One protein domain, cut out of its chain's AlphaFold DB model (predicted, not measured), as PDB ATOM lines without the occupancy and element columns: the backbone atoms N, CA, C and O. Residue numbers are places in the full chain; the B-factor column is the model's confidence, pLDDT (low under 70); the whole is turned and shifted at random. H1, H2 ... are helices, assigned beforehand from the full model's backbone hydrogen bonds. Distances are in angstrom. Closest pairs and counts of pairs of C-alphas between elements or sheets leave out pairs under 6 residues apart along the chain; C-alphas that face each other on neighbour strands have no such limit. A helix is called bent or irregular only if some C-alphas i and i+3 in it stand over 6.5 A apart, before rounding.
ATOM      1  N   GLU A  47     119.693 138.670 183.196       90.50
ATOM      2  CA  GLU A  47     119.846 137.235 183.473       90.50
ATOM      3  C   GLU A  47     121.082 136.645 182.777       90.50
ATOM      4  O   GLU A  47     121.867 135.933 183.405       90.50
ATOM      5  N   GLU A  48     121.317 137.001 181.510       90.44
ATOM      6  CA  GLU A  48     122.497 136.568 180.751       90.44
ATOM      7  C   GLU A  48     123.790 137.135 181.351       90.44
ATOM      8  O   GLU A  48     124.789 136.426 181.468       90.44
ATOM      9  N   LEU A  49     123.774 138.402 181.785       87.81
ATOM     10  CA  LEU A  49     124.910 139.023 182.468       87.81
ATOM     11  C   LEU A  49     125.247 138.325 183.784       87.81
ATOM     12  O   LEU A  49     126.429 138.144 184.085       87.81
ATOM     13  N   ASN A  50     124.238 137.928 184.560       92.31
ATOM     14  CA  ASN A  50     124.457 137.187 185.798       92.31
ATOM     15  C   ASN A  50     125.055 135.805 185.516       92.31
ATOM     16  O   ASN A  50     126.048 135.450 186.144       92.31
ATOM     17  N   ALA A  51     124.552 135.081 184.512       93.31
ATOM     18  CA  ALA A  51     125.112 133.788 184.119       93.31
ATOM     19  C   ALA A  51     126.587 133.890 183.674       93.31
ATOM     20  O   ALA A  51     127.411 133.047 184.031       93.31
ATOM     21  N   VAL A  52     126.946 134.940 182.925       93.00
ATOM     22  CA  VAL A  52     128.343 135.191 182.525       93.00
ATOM     23  C   VAL A  52     129.220 135.502 183.737       93.00
ATOM     24  O   VAL A  52     130.324 134.971 183.835       93.00
ATOM     25  N   ARG A  53     128.738 136.328 184.677       91.88
ATOM     26  CA  ARG A  53     129.473 136.648 185.911       91.88
ATOM     27  C   ARG A  53     129.714 135.409 186.767       91.88
ATOM     28  O   ARG A  53     130.854 135.162 187.139       91.88
ATOM     29  N   GLU A  54     128.692 134.584 186.982       94.69
ATOM     30  CA  GLU A  54     128.835 133.320 187.716       94.69
ATOM     31  C   GLU A  54     129.856 132.379 187.054       94.69
ATOM     32  O   GLU A  54     130.669 131.749 187.736       94.69
ATOM     33  N   ALA A  55     129.860 132.298 185.719       94.31
ATOM     34  CA  ALA A  55     130.846 131.510 184.985       94.31
ATOM     35  C   ALA A  55     132.277 132.053 185.161       94.31
ATOM     36  O   ALA A  55     133.219 131.263 185.281       94.31
ATOM     37  N   CYS A  56     132.450 133.378 185.200       94.19
ATOM     38  CA  CYS A  56     133.736 134.016 185.483       94.19
ATOM     39  C   CYS A  56     134.219 133.717 186.909       94.19
ATOM     40  O   CYS A  56     135.364 133.291 187.067       94.19
ATOM     41  N   ASP A  57     133.353 133.843 187.916       94.81
ATOM     42  CA  ASP A  57     133.689 133.553 189.318       94.81
ATOM     43  C   ASP A  57     134.100 132.082 189.497       94.81
ATOM     44  O   ASP A  57     135.073 131.751 190.184       94.81
ATOM     45  N   LEU A  58     133.398 131.166 188.822       96.00
ATOM     46  CA  LEU A  58     133.759 129.750 188.812       96.00
ATOM     47  C   LEU A  58     135.121 129.512 188.146       96.00
ATOM     48  O   LEU A  58     135.920 128.715 188.645       96.00
ATOM     49  N   ALA A  59     135.399 130.186 187.028       95.56
ATOM     50  CA  ALA A  59     136.682 130.082 186.343       95.56
ATOM     51  C   ALA A  59     137.837 130.594 187.220       95.56
ATOM     52  O   ALA A  59     138.893 129.956 187.270       95.56
ATOM     53  N   GLU A  60     137.635 131.689 187.953       94.75
ATOM     54  CA  GLU A  60     138.612 132.223 188.906       94.75
ATOM     55  C   GLU A  60     138.865 131.249 190.063       94.75
ATOM     56  O   GLU A  60     140.017 130.958 190.411       94.75
ATOM     57  N   LYS A  61     137.798 130.660 190.613       96.31
ATOM     58  CA  LYS A  61     137.909 129.633 191.652       96.31
ATOM     59  C   LYS A  61     138.714 128.428 191.167       96.31
ATOM     60  O   LYS A  61     139.662 128.014 191.831       96.31
ATOM     61  N   LEU A  62     138.409 127.915 189.973       97.31
ATOM     62  CA  LEU A  62     139.158 126.815 189.356       97.31
ATOM     63  C   LEU A  62     140.628 127.176 189.114       97.31
ATOM     64  O   LEU A  62     141.510 126.327 189.264       97.31
ATOM     65  N   HIS A  63     140.909 128.424 188.739       95.69
ATOM     66  CA  HIS A  63     142.274 128.902 188.561       95.69
ATOM     67  C   HIS A  63     143.046 128.909 189.887       95.69
ATOM     68  O   HIS A  63     144.170 128.403 189.958       95.69
ATOM     69  N   THR A  64     142.420 129.405 190.953       95.94
ATOM     70  CA  THR A  64     142.989 129.422 192.306       95.94
ATOM     71  C   THR A  64     143.244 128.006 192.823       95.94
ATOM     72  O   THR A  64     144.345 127.700 193.295       95.94
ATOM     73  N   ASP A  65     142.277 127.105 192.649       96.94
ATOM     74  CA  ASP A  65     142.403 125.697 193.025       96.94
ATOM     75  C   ASP A  65     143.553 125.032 192.260       96.94
ATOM     76  O   ASP A  65     144.403 124.365 192.858       96.94
ATOM     77  N   ARG A  66     143.664 125.280 190.951       95.50
ATOM     78  CA  ARG A  66     144.774 124.791 190.119       95.50
ATOM     79  C   ARG A  66     146.130 125.265 190.651       95.50
ATOM     80  O   ARG A  66     147.049 124.451 190.741       95.50
ATOM     81  N   ILE A  67     146.272 126.538 191.024       95.62
ATOM     82  CA  ILE A  67     147.514 127.070 191.615       95.62
ATOM     83  C   ILE A  67     147.835 126.359 192.937       95.62
ATOM     84  O   ILE A  67     148.985 125.979 193.168       95.62
ATOM     85  N   SER A  68     146.832 126.136 193.792       95.75
ATOM     86  CA  SER A  68     147.025 125.430 195.063       95.75
ATOM     87  C   SER A  68     147.526 123.992 194.855       95.75
ATOM     88  O   SER A  68     148.448 123.549 195.543       95.75
ATOM     89  N   MET A  69     147.007 123.299 193.835       95.12
ATOM     90  CA  MET A  69     147.446 121.955 193.460       95.12
ATOM     91  C   MET A  69     148.887 121.946 192.951       95.12
ATOM     92  O   MET A  69     149.659 121.067 193.334       95.12
ATOM     93  N   TYR A  70     149.286 122.937 192.147       94.12
ATOM     94  CA  TYR A  70     150.682 123.058 191.716       94.12
ATOM     95  C   TYR A  70     151.634 123.227 192.899       94.12
ATOM     96  O   TYR A  70     152.634 122.513 192.965       94.12
ATOM     97  N   ARG A  71     151.295 124.087 193.866       95.00
ATOM     98  CA  ARG A  71     152.096 124.269 195.090       95.00
ATOM     99  C   ARG A  71     152.187 122.983 195.910       95.00
ATOM    100  O   ARG A  71     153.256 122.639 196.410       95.00
ATOM    101  N   LEU A  72     151.083 122.243 196.028       94.81
ATOM    102  CA  LEU A  72     151.080 120.957 196.723       94.81
ATOM    103  C   LEU A  72     152.024 119.953 196.049       94.81
ATOM    104  O   LEU A  72     152.806 119.294 196.737       94.81
ATOM    105  N   ILE A  73     151.968 119.843 194.721       95.38
ATOM    106  CA  ILE A  73     152.851 118.962 193.947       95.38
ATOM    107  C   ILE A  73     154.309 119.390 194.116       95.38
ATOM    108  O   ILE A  73     155.167 118.536 194.323       95.38
ATOM    109  N   GLU A  74     154.594 120.688 194.081       94.69
ATOM    110  CA  GLU A  74     155.940 121.231 194.252       94.69
ATOM    111  C   GLU A  74     156.557 120.839 195.599       94.69
ATOM    112  O   GLU A  74     157.645 120.257 195.638       94.69
ATOM    113  N   VAL A  75     155.829 121.054 196.699       95.38
ATOM    114  CA  VAL A  75     156.293 120.692 198.046       95.38
ATOM    115  C   VAL A  75     156.439 119.177 198.189       95.38
ATOM    116  O   VAL A  75     157.466 118.687 198.658       95.38
ATOM    117  N   ARG A  76     155.431 118.402 197.770       95.00
ATOM    118  CA  ARG A  76     155.439 116.940 197.938       95.00
ATOM    119  C   ARG A  76     156.517 116.275 197.094       95.00
ATOM    120  O   ARG A  76     157.213 115.393 197.588       95.00
ATOM    121  N   MET A  77     156.676 116.687 195.840       94.44
ATOM    122  CA  MET A  77     157.619 116.041 194.936       94.44
ATOM    123  C   MET A  77     159.067 116.392 195.282       94.44
ATOM    124  O   MET A  77     159.940 115.539 195.136       94.44
ATOM    125  N   SER A  78     159.313 117.586 195.835       94.75
ATOM    126  CA  SER A  78     160.629 117.964 196.370       94.75
ATOM    127  C   SER A  78     161.061 117.083 197.547       94.75
ATOM    128  O   SER A  78     162.248 116.813 197.701       94.75
ATOM    129  N   LEU A  79     160.111 116.584 198.349       94.38
ATOM    130  CA  LEU A  79     160.389 115.635 199.436       94.38
ATOM    131  C   LEU A  79     160.560 114.193 198.935       94.38
ATOM    132  O   LEU A  79     161.367 113.444 199.474       94.38
ATOM    133  N   ILE A  80     159.786 113.794 197.922       93.19
ATOM    134  CA  ILE A  80     159.745 112.413 197.420       93.19
ATOM    135  C   ILE A  80     160.917 112.110 196.472       93.19
ATOM    136  O   ILE A  80     161.528 111.047 196.569       93.19
ATOM    137  N   ALA A  81     161.224 113.015 195.542       94.31
ATOM    138  CA  ALA A  81     162.223 112.811 194.493       94.31
ATOM    139  C   ALA A  81     163.008 114.107 194.183       94.31
ATOM    140  O   ALA A  81     162.926 114.620 193.063       94.31
ATOM    141  N   PRO A  82     163.814 114.625 195.132       94.62
ATOM    142  CA  PRO A  82     164.503 115.915 194.994       94.62
ATOM    143  C   PRO A  82     165.415 115.991 193.763       94.62
ATOM    144  O   PRO A  82     165.440 117.003 193.066       94.62
ATOM    145  N   ASN A  83     166.110 114.897 193.437       94.88
ATOM    146  CA  ASN A  83     167.024 114.849 192.292       94.88
ATOM    147  C   ASN A  83     166.283 114.987 190.952       94.88
ATOM    148  O   ASN A  83     166.747 115.688 190.058       94.88
ATOM    149  N   LEU A  84     165.118 114.344 190.810       92.62
ATOM    150  CA  LEU A  84     164.317 114.436 189.586       92.62
ATOM    151  C   LEU A  84     163.662 115.811 189.452       92.62
ATOM    152  O   LEU A  84     163.656 116.379 188.362       92.62
ATOM    153  N   VAL A  85     163.181 116.374 190.566       94.50
ATOM    154  CA  VAL A  85     162.618 117.729 190.595       94.50
ATOM    155  C   VAL A  85     163.657 118.765 190.177       94.50
ATOM    156  O   VAL A  85     163.325 119.661 189.407       94.50
ATOM    157  N   HIS A  86     164.909 118.626 190.613       92.81
ATOM    158  CA  HIS A  86     165.978 119.539 190.209       92.81
ATOM    159  C   HIS A  86     166.281 119.481 188.700       92.81
ATOM    160  O   HIS A  86     166.616 120.500 188.105       92.81
ATOM    161  N   LEU A  87     166.134 118.310 188.071       91.38
ATOM    162  CA  LEU A  87     166.420 118.118 186.644       91.38
ATOM    163  C   LEU A  87     165.250 118.498 185.722       91.38
ATOM    164  O   LEU A  87     165.466 119.093 184.668       91.38
ATOM    165  N   LEU A  88     164.022 118.115 186.084       91.00
ATOM    166  CA  LEU A  88     162.844 118.166 185.201       91.00
ATOM    167  C   LEU A  88     161.712 119.065 185.729       91.00
ATOM    168  O   LEU A  88     160.673 119.216 185.081       91.00
ATOM    169  N   GLY A  89     161.856 119.600 186.940       92.75
ATOM    170  CA  GLY A  89     160.796 120.300 187.656       92.75
ATOM    171  C   GLY A  89     159.773 119.360 188.304       92.75
ATOM    172  O   GLY A  89     159.620 118.185 187.944       92.75
ATOM    173  N   ALA A  90     159.031 119.888 189.280       93.44
ATOM    174  CA  ALA A  90     158.070 119.110 190.060       93.44
ATOM    175  C   ALA A  90     156.890 118.593 189.225       93.44
ATOM    176  O   ALA A  90     156.491 117.439 189.374       93.44
ATOM    177  N   ALA A  91     156.374 119.414 188.307       91.50
ATOM    178  CA  ALA A  91     155.236 119.054 187.463       91.50
ATOM    179  C   ALA A  91     155.560 117.883 186.517       91.50
ATOM    180  O   ALA A  91     154.841 116.887 186.497       91.50
ATOM    181  N   THR A  92     156.672 117.964 185.777       92.00
ATOM    182  CA  THR A  92     157.109 116.899 184.856       92.00
ATOM    183  C   THR A  92     157.448 115.616 185.608       92.00
ATOM    184  O   THR A  92     157.069 114.527 185.183       92.00
ATOM    185  N   THR A  93     158.116 115.738 186.760       93.88
ATOM    186  CA  THR A  93     158.451 114.593 187.617       93.88
ATOM    187  C   THR A  93     157.193 113.882 188.104       93.88
ATOM    188  O   THR A  93     157.104 112.662 188.001       93.88
ATOM    189  N   ALA A  94     156.190 114.630 188.572       93.69
ATOM    190  CA  ALA A  94     154.927 114.052 189.018       93.69
ATOM    191  C   ALA A  94     154.223 113.272 187.896       93.69
ATOM    192  O   ALA A  94     153.753 112.166 188.147       93.69
ATOM    193  N   LEU A  95     154.227 113.794 186.662       92.25
ATOM    194  CA  LEU A  95     153.661 113.115 185.487       92.25
ATOM    195  C   LEU A  95     154.403 111.818 185.134       92.25
ATOM    196  O   LEU A  95     153.777 110.802 184.831       92.25
ATOM    197  N   LEU A  96     155.738 111.830 185.192       93.00
ATOM    198  CA  LEU A  96     156.551 110.635 184.947       93.00
ATOM    199  C   LEU A  96     156.285 109.558 185.998       93.00
ATOM    200  O   LEU A  96     156.055 108.400 185.653       93.00
ATOM    201  N   VAL A  97     156.263 109.944 187.275       93.75
ATOM    202  CA  VAL A  97     155.994 109.029 188.389       93.75
ATOM    203  C   VAL A  97     154.571 108.476 188.309       93.75
ATOM    204  O   VAL A  97     154.386 107.273 188.487       93.75
ATOM    205  N   SER A  98     153.571 109.310 187.993       92.44
ATOM    206  CA  SER A  98     152.181 108.858 187.864       92.44
ATOM    207  C   SER A  98     152.004 107.879 186.709       92.44
ATOM    208  O   SER A  98     151.339 106.860 186.865       92.44
ATOM    209  N   GLN A  99     152.632 108.149 185.563       92.50
ATOM    210  CA  GLN A  99     152.519 107.301 184.381       92.50
ATOM    211  C   GLN A  99     153.329 106.001 184.507       92.50
ATOM    212  O   GLN A  99     152.933 104.980 183.949       92.50
ATOM    213  N   ALA A 100     154.441 106.017 185.247       92.75
ATOM    214  CA  ALA A 100     155.208 104.813 185.560       92.75
ATOM    215  C   ALA A 100     154.560 103.950 186.659       92.75
ATOM    216  O   ALA A 100     154.922 102.784 186.800       92.75
ATOM    217  N   GLY A 101     153.611 104.494 187.431       92.88
ATOM    218  CA  GLY A 101     152.967 103.797 188.550       92.88
ATOM    219  C   GLY A 101     153.765 103.841 189.859       92.88
ATOM    220  O   GLY A 101     153.624 102.953 190.696       92.88
ATOM    221  N   GLY A 102     154.624 104.849 190.039       94.06
ATOM    222  CA  GLY A 102     155.442 105.056 191.238       94.06
ATOM    223  C   GLY A 102     156.949 105.129 190.961       94.06
ATOM    224  O   GLY A 102     157.410 104.961 189.835       94.06
ATOM    225  N   LEU A 103     157.743 105.368 192.011       93.69
ATOM    226  CA  LEU A 103     159.203 105.514 191.889       93.69
ATOM    227  C   LEU A 103     159.934 104.193 191.622       93.69
ATOM    228  O   LEU A 103     160.870 104.163 190.830       93.69
ATOM    229  N   ALA A 104     159.511 103.100 192.259       94.75
ATOM    230  CA  ALA A 104     160.125 101.784 192.074       94.75
ATOM    231  C   ALA A 104     160.009 101.241 190.633       94.75
ATOM    232  O   ALA A 104     161.007 100.748 190.104       94.75
ATOM    233  N   PRO A 105     158.842 101.309 189.955       94.44
ATOM    234  CA  PRO A 105     158.776 100.945 188.542       94.44
ATOM    235  C   PRO A 105     159.525 101.943 187.651       94.44
ATOM    236  O   PRO A 105     160.178 101.514 186.701       94.44
ATOM    237  N   LEU A 106     159.514 103.242 187.982       93.75
ATOM    238  CA  LEU A 106     160.268 104.256 187.239       93.75
ATOM    239  C   LEU A 106     161.782 103.987 187.272       93.75
ATOM    240  O   LEU A 106     162.434 104.089 186.239       93.75
ATOM    241  N   SER A 107     162.341 103.575 188.415       93.94
ATOM    242  CA  SER A 107     163.782 103.306 188.551       93.94
ATOM    243  C   SER A 107     164.252 102.052 187.809       93.94
ATOM    244  O   SER A 107     165.438 101.917 187.525       93.94
ATOM    245  N   ARG A 108     163.347 101.107 187.526       95.62
ATOM    246  CA  ARG A 108     163.646  99.892 186.746       95.62
ATOM    247  C   ARG A 108     163.456 100.098 185.245       95.62
ATOM    248  O   ARG A 108     163.844  99.238 184.458       95.62
ATOM    249  N   MET A 109     162.816 101.194 184.848       94.12
ATOM    250  CA  MET A 109     162.511 101.477 183.458       94.12
ATOM    251  C   MET A 109     163.773 101.943 182.714       94.12
ATOM    252  O   MET A 109     164.472 102.830 183.202       94.12
ATOM    253  N   PRO A 110     164.086 101.388 181.529       94.75
ATOM    254  CA  PRO A 110     165.227 101.847 180.745       94.75
ATOM    255  C   PRO A 110     164.969 103.242 180.161       94.75
ATOM    256  O   PRO A 110     163.826 103.614 179.886       94.75
ATOM    257  N   ALA A 111     166.040 103.995 179.899       91.06
ATOM    258  CA  ALA A 111     165.964 105.385 179.439       91.06
ATOM    259  C   ALA A 111     165.119 105.574 178.163       91.06
ATOM    260  O   ALA A 111     164.338 106.520 178.079       91.06
ATOM    261  N   CYS A 112     165.197 104.645 177.205       90.12
ATOM    262  CA  CYS A 112     164.408 104.694 175.969       90.12
ATOM    263  C   CYS A 112     162.891 104.604 176.211       90.12
ATOM    264  O   CYS A 112     162.114 105.216 175.479       90.12
ATOM    265  N   ASN A 113     162.459 103.898 177.262       91.00
ATOM    266  CA  ASN A 113     161.050 103.826 177.649       91.00
ATOM    267  C   ASN A 113     160.611 105.097 178.385       91.00
ATOM    268  O   ASN A 113     159.493 105.566 178.174       91.00
ATOM    269  N   ILE A 114     161.495 105.684 179.201       91.56
ATOM    270  CA  ILE A 114     161.238 106.962 179.881       91.56
ATOM    271  C   ILE A 114     161.097 108.101 178.857       91.56
ATOM    272  O   ILE A 114     160.213 108.944 178.997       91.56
ATOM    273  N   GLN A 115     161.910 108.104 177.795       89.69
ATOM    274  CA  GLN A 115     161.861 109.115 176.732       89.69
ATOM    275  C   GLN A 115     160.490 109.169 176.044       89.69
ATOM    276  O   GLN A 115     159.959 110.249 175.793       89.69
ATOM    277  N   VAL A 116     159.890 108.006 175.775       89.38
ATOM    278  CA  VAL A 116     158.590 107.898 175.090       89.38
ATOM    279  C   VAL A 116     157.395 107.865 176.047       89.38
ATOM    280  O   VAL A 116     156.253 107.697 175.611       89.38
ATOM    281  N   LEU A 117     157.628 108.030 177.350       89.56
ATOM    282  CA  LEU A 117     156.586 107.983 178.367       89.56
ATOM    283  C   LEU A 117     155.611 109.156 178.190       89.56
ATOM    284  O   LEU A 117     156.024 110.306 178.042       89.56
ATOM    285  N   GLY A 118     154.308 108.870 178.184       84.75
ATOM    286  CA  GLY A 118     153.274 109.879 177.913       84.75
ATOM    287  C   GLY A 118     152.990 110.120 176.427       84.75
ATOM    288  O   GLY A 118     152.131 110.938 176.097       84.75
ATOM    289  N   ARG A 119     153.651 109.394 175.513       82.25
ATOM    290  CA  ARG A 119     153.314 109.429 174.085       82.25
ATOM    291  C   ARG A 119     151.899 108.890 173.876       82.25
ATOM    292  O   ARG A 119     151.660 107.687 173.963       82.25
ATOM    293  N   GLN A 120     150.960 109.764 173.524       68.44
ATOM    294  CA  GLN A 120     149.646 109.321 173.068       68.44
ATOM    295  C   GLN A 120     149.736 108.835 171.621       68.44
ATOM    296  O   GLN A 120     150.097 109.588 170.712       68.44
ATOM    297  N   LYS A 121     149.400 107.562 171.394       62.03
ATOM    298  CA  LYS A 121     149.283 107.002 170.046       62.03
ATOM    299  C   LYS A 121     148.049 107.614 169.381       62.03
ATOM    300  O   LYS A 121     146.942 107.108 169.529       62.03
ATOM    301  N   PRO A 134     158.546 111.613 166.317       68.44
ATOM    302  CA  PRO A 134     159.064 110.370 166.866       68.44
ATOM    303  C   PRO A 134     159.650 110.665 168.253       68.44
ATOM    304  O   PRO A 134     160.122 111.762 168.516       68.44
ATOM    305  N   HIS A 135     159.506 109.723 169.180       75.50
ATOM    306  CA  HIS A 135     160.053 109.809 170.542       75.50
ATOM    307  C   HIS A 135     159.596 110.984 171.441       75.50
ATOM    308  O   HIS A 135     160.115 111.143 172.539       75.50
ATOM    309  N   ALA A 136     158.557 111.738 171.063       81.19
ATOM    310  CA  ALA A 136     158.014 112.813 171.900       81.19
ATOM    311  C   ALA A 136     157.159 112.296 173.082       81.19
ATOM    312  O   ALA A 136     155.954 112.064 172.933       81.19
ATOM    313  N   GLY A 137     157.785 112.099 174.248       88.06
ATOM    314  CA  GLY A 137     157.120 111.904 175.546       88.06
ATOM    315  C   GLY A 137     157.072 113.182 176.394       88.06
ATOM    316  O   GLY A 137     157.312 114.281 175.898       88.06
ATOM    317  N   PHE A 138     156.796 113.060 177.696       90.06
ATOM    318  CA  PHE A 138     156.739 114.214 178.611       90.06
ATOM    319  C   PHE A 138     158.046 115.020 178.651       90.06
ATOM    320  O   PHE A 138     158.009 116.245 178.735       90.06
ATOM    321  N   VAL A 139     159.193 114.343 178.528       89.56
ATOM    322  CA  VAL A 139     160.524 114.974 178.531       89.56
ATOM    323  C   VAL A 139     160.710 115.911 177.334       89.56
ATOM    324  O   VAL A 139     161.328 116.963 177.475       89.56
ATOM    325  N   TYR A 140     160.115 115.599 176.178       89.00
ATOM    326  CA  TYR A 140     160.214 116.438 174.980       89.00
ATOM    327  C   TYR A 140     159.575 117.818 175.182       89.00
ATOM    328  O   TYR A 140     160.077 118.822 174.683       89.00
ATOM    329  N   PHE A 141     158.479 117.899 175.939       87.31
ATOM    330  CA  PHE A 141     157.779 119.159 176.211       87.31
ATOM    331  C   PHE A 141     158.412 119.979 177.339       87.31
ATOM    332  O   PHE A 141     157.926 121.064 177.657       87.31
ATOM    333  N   HIS A 142     159.496 119.489 177.940       89.81
ATOM    334  CA  HIS A 142     160.204 120.220 178.975       89.81
ATOM    335  C   HIS A 142     160.832 121.510 178.407       89.81
ATOM    336  O   HIS A 142     161.405 121.470 177.312       89.81
ATOM    337  N   PRO A 143     160.805 122.642 179.142       87.94
ATOM    338  CA  PRO A 143     161.344 123.919 178.667       87.94
ATOM    339  C   PRO A 143     162.786 123.842 178.155       87.94
ATOM    340  O   PRO A 143     163.084 124.430 177.121       87.94
ATOM    341  N   LEU A 144     163.654 123.059 178.815       87.19
ATOM    342  CA  LEU A 144     165.052 122.888 178.390       87.19
ATOM    343  C   LEU A 144     165.177 122.282 176.986       87.19
ATOM    344  O   LEU A 144     166.014 122.717 176.202       87.19
ATOM    345  N   VAL A 145     164.341 121.297 176.648       88.62
ATOM    346  CA  VAL A 145     164.348 120.675 175.314       88.62
ATOM    347  C   VAL A 145     163.707 121.621 174.301       88.62
ATOM    348  O   VAL A 145     164.190 121.776 173.181       88.62
ATOM    349  N   GLN A 146     162.648 122.330 174.702       89.50
ATOM    350  CA  GLN A 146     161.962 123.275 173.825       89.50
ATOM    351  C   GLN A 146     162.800 124.504 173.466       89.50
ATOM    352  O   GLN A 146     162.641 125.014 172.355       89.50
ATOM    353  N   SER A 147     163.723 124.926 174.334       89.62
ATOM    354  CA  SER A 147     164.656 126.020 174.046       89.62
ATOM    355  C   SER A 147     165.737 125.682 173.016       89.62
ATOM    356  O   SER A 147     166.403 126.589 172.524       89.62
ATOM    357  N   MET A 148     165.934 124.404 172.676       89.31
ATOM    358  CA  MET A 148     166.941 124.002 171.688       89.31
ATOM    359  C   MET A 148     166.450 124.236 170.243       89.31
ATOM    360  O   MET A 148     165.241 124.317 170.008       89.31
ATOM    361  N   PRO A 149     167.345 124.332 169.245       89.69
ATOM    362  CA  PRO A 149     166.984 124.265 167.827       89.69
ATOM    363  C   PRO A 149     166.294 122.933 167.481       89.69
ATOM    364  O   PRO A 149     166.637 121.917 168.085       89.69
ATOM    365  N   PRO A 150     165.353 122.894 166.516       82.31
ATOM    366  CA  PRO A 150     164.572 121.692 166.197       82.31
ATOM    367  C   PRO A 150     165.430 120.490 165.778       82.31
ATOM    368  O   PRO A 150     165.065 119.360 166.089       82.31
ATOM    369  N   ASP A 151     166.587 120.728 165.160       84.25
ATOM    370  CA  ASP A 151     167.506 119.677 164.702       84.25
ATOM    371  C   ASP A 151     168.157 118.895 165.856       84.25
ATOM    372  O   ASP A 151     168.657 117.791 165.657       84.25
ATOM    373  N   LEU A 152     168.139 119.459 167.070       80.81
ATOM    374  CA  LEU A 152     168.743 118.885 168.274       80.81
ATOM    375  C   LEU A 152     167.708 118.303 169.255       80.81
ATOM    376  O   LEU A 152     168.083 117.883 170.345       80.81
ATOM    377  N   LYS A 153     166.409 118.286 168.908       75.69
ATOM    378  CA  LYS A 153     165.314 117.850 169.807       75.69
ATOM    379  C   LYS A 153     164.969 116.349 169.728       75.69
ATOM    380  O   LYS A 153     163.832 115.985 170.031       75.69
TER     381      LYS A 153
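This is residues 47 to 121 and 134 to 153 of the 154 residues of the protein "Nop domain-containing protein" of Strongylus vulgaris (UniProt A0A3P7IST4). A long helix, H1, sticks out with residues 47 to 69 like a handle from a small head, where its other end packs on the kinked helix H2 and the short helices H3, H4, H5 and H6 follow. H2 is in the middle of the head, H3 makes a corner with its last residues, and H5 packs on residues 88 to 96. The printed part has 95 residues with six named helices, H1 to H6 in order, and no named strand: all helix. It is loose, with a radius of gyration of the C-alphas of 17.7 A, and elongated, spanning 57 by 35 by 25 A.

H1, residues 47 to 80, begins at C-alpha 47 (119.846, 137.235, 183.473) and is 49.0 A long. H2, residues 82 to 100, is 17.3 A long and has a kink of 117 degrees near residue 90; it is irregular, with C-alphas 87 and 90 9.1 A apart. H3 is residues 103 to 108, H4 111 to 115, H5 138 to 141 and H6 143 to 146, ending at C-alpha 146 (161.962, 123.275, 173.825).

H2 is the hub. H1 touches it with residues 70 to 78 alone, at a steep tilt of 66 degrees, opposite ways; the closest C-alphas, of Glu 74 and Ala 90, are 5.2 A apart. H2 and H3 touch only at the corner, Ala 100 to Leu 106 being the closest C-alphas at 5.4 A, about perpendicular at 88 degrees. H2 touches H5, closest at the C-alphas of Thr 92 and Phe 138, 6.8 A. H4 and H5 only just touch, with 3 pairs of C-alphas within 8 A, the closest being Gln 115 and Val 139 at 6.3 A. H6 is close to H5 but not clearly touching, the closest C-alphas, of Tyr 140 and Gln 146, being 7.2 A apart. Every O i to N i+4 pair is within hydrogen-bond range in H1 and H4, against 12 of 15 in H2 and 1 of 2 in H3; H5 and H6 are too short for such a pair.

The farthest C-alphas, of Glu 47 and Arg 108, are 57.7 A apart. Residues 122 to 133 are not printed, and C-alphas 121 and 134 are 10.8 A apart across this cut, in the link from H4 to H5. The links printed whole are tight. Residues 146 to 152 stand free. Residues 120, 121 and 134 have pLDDT under 70.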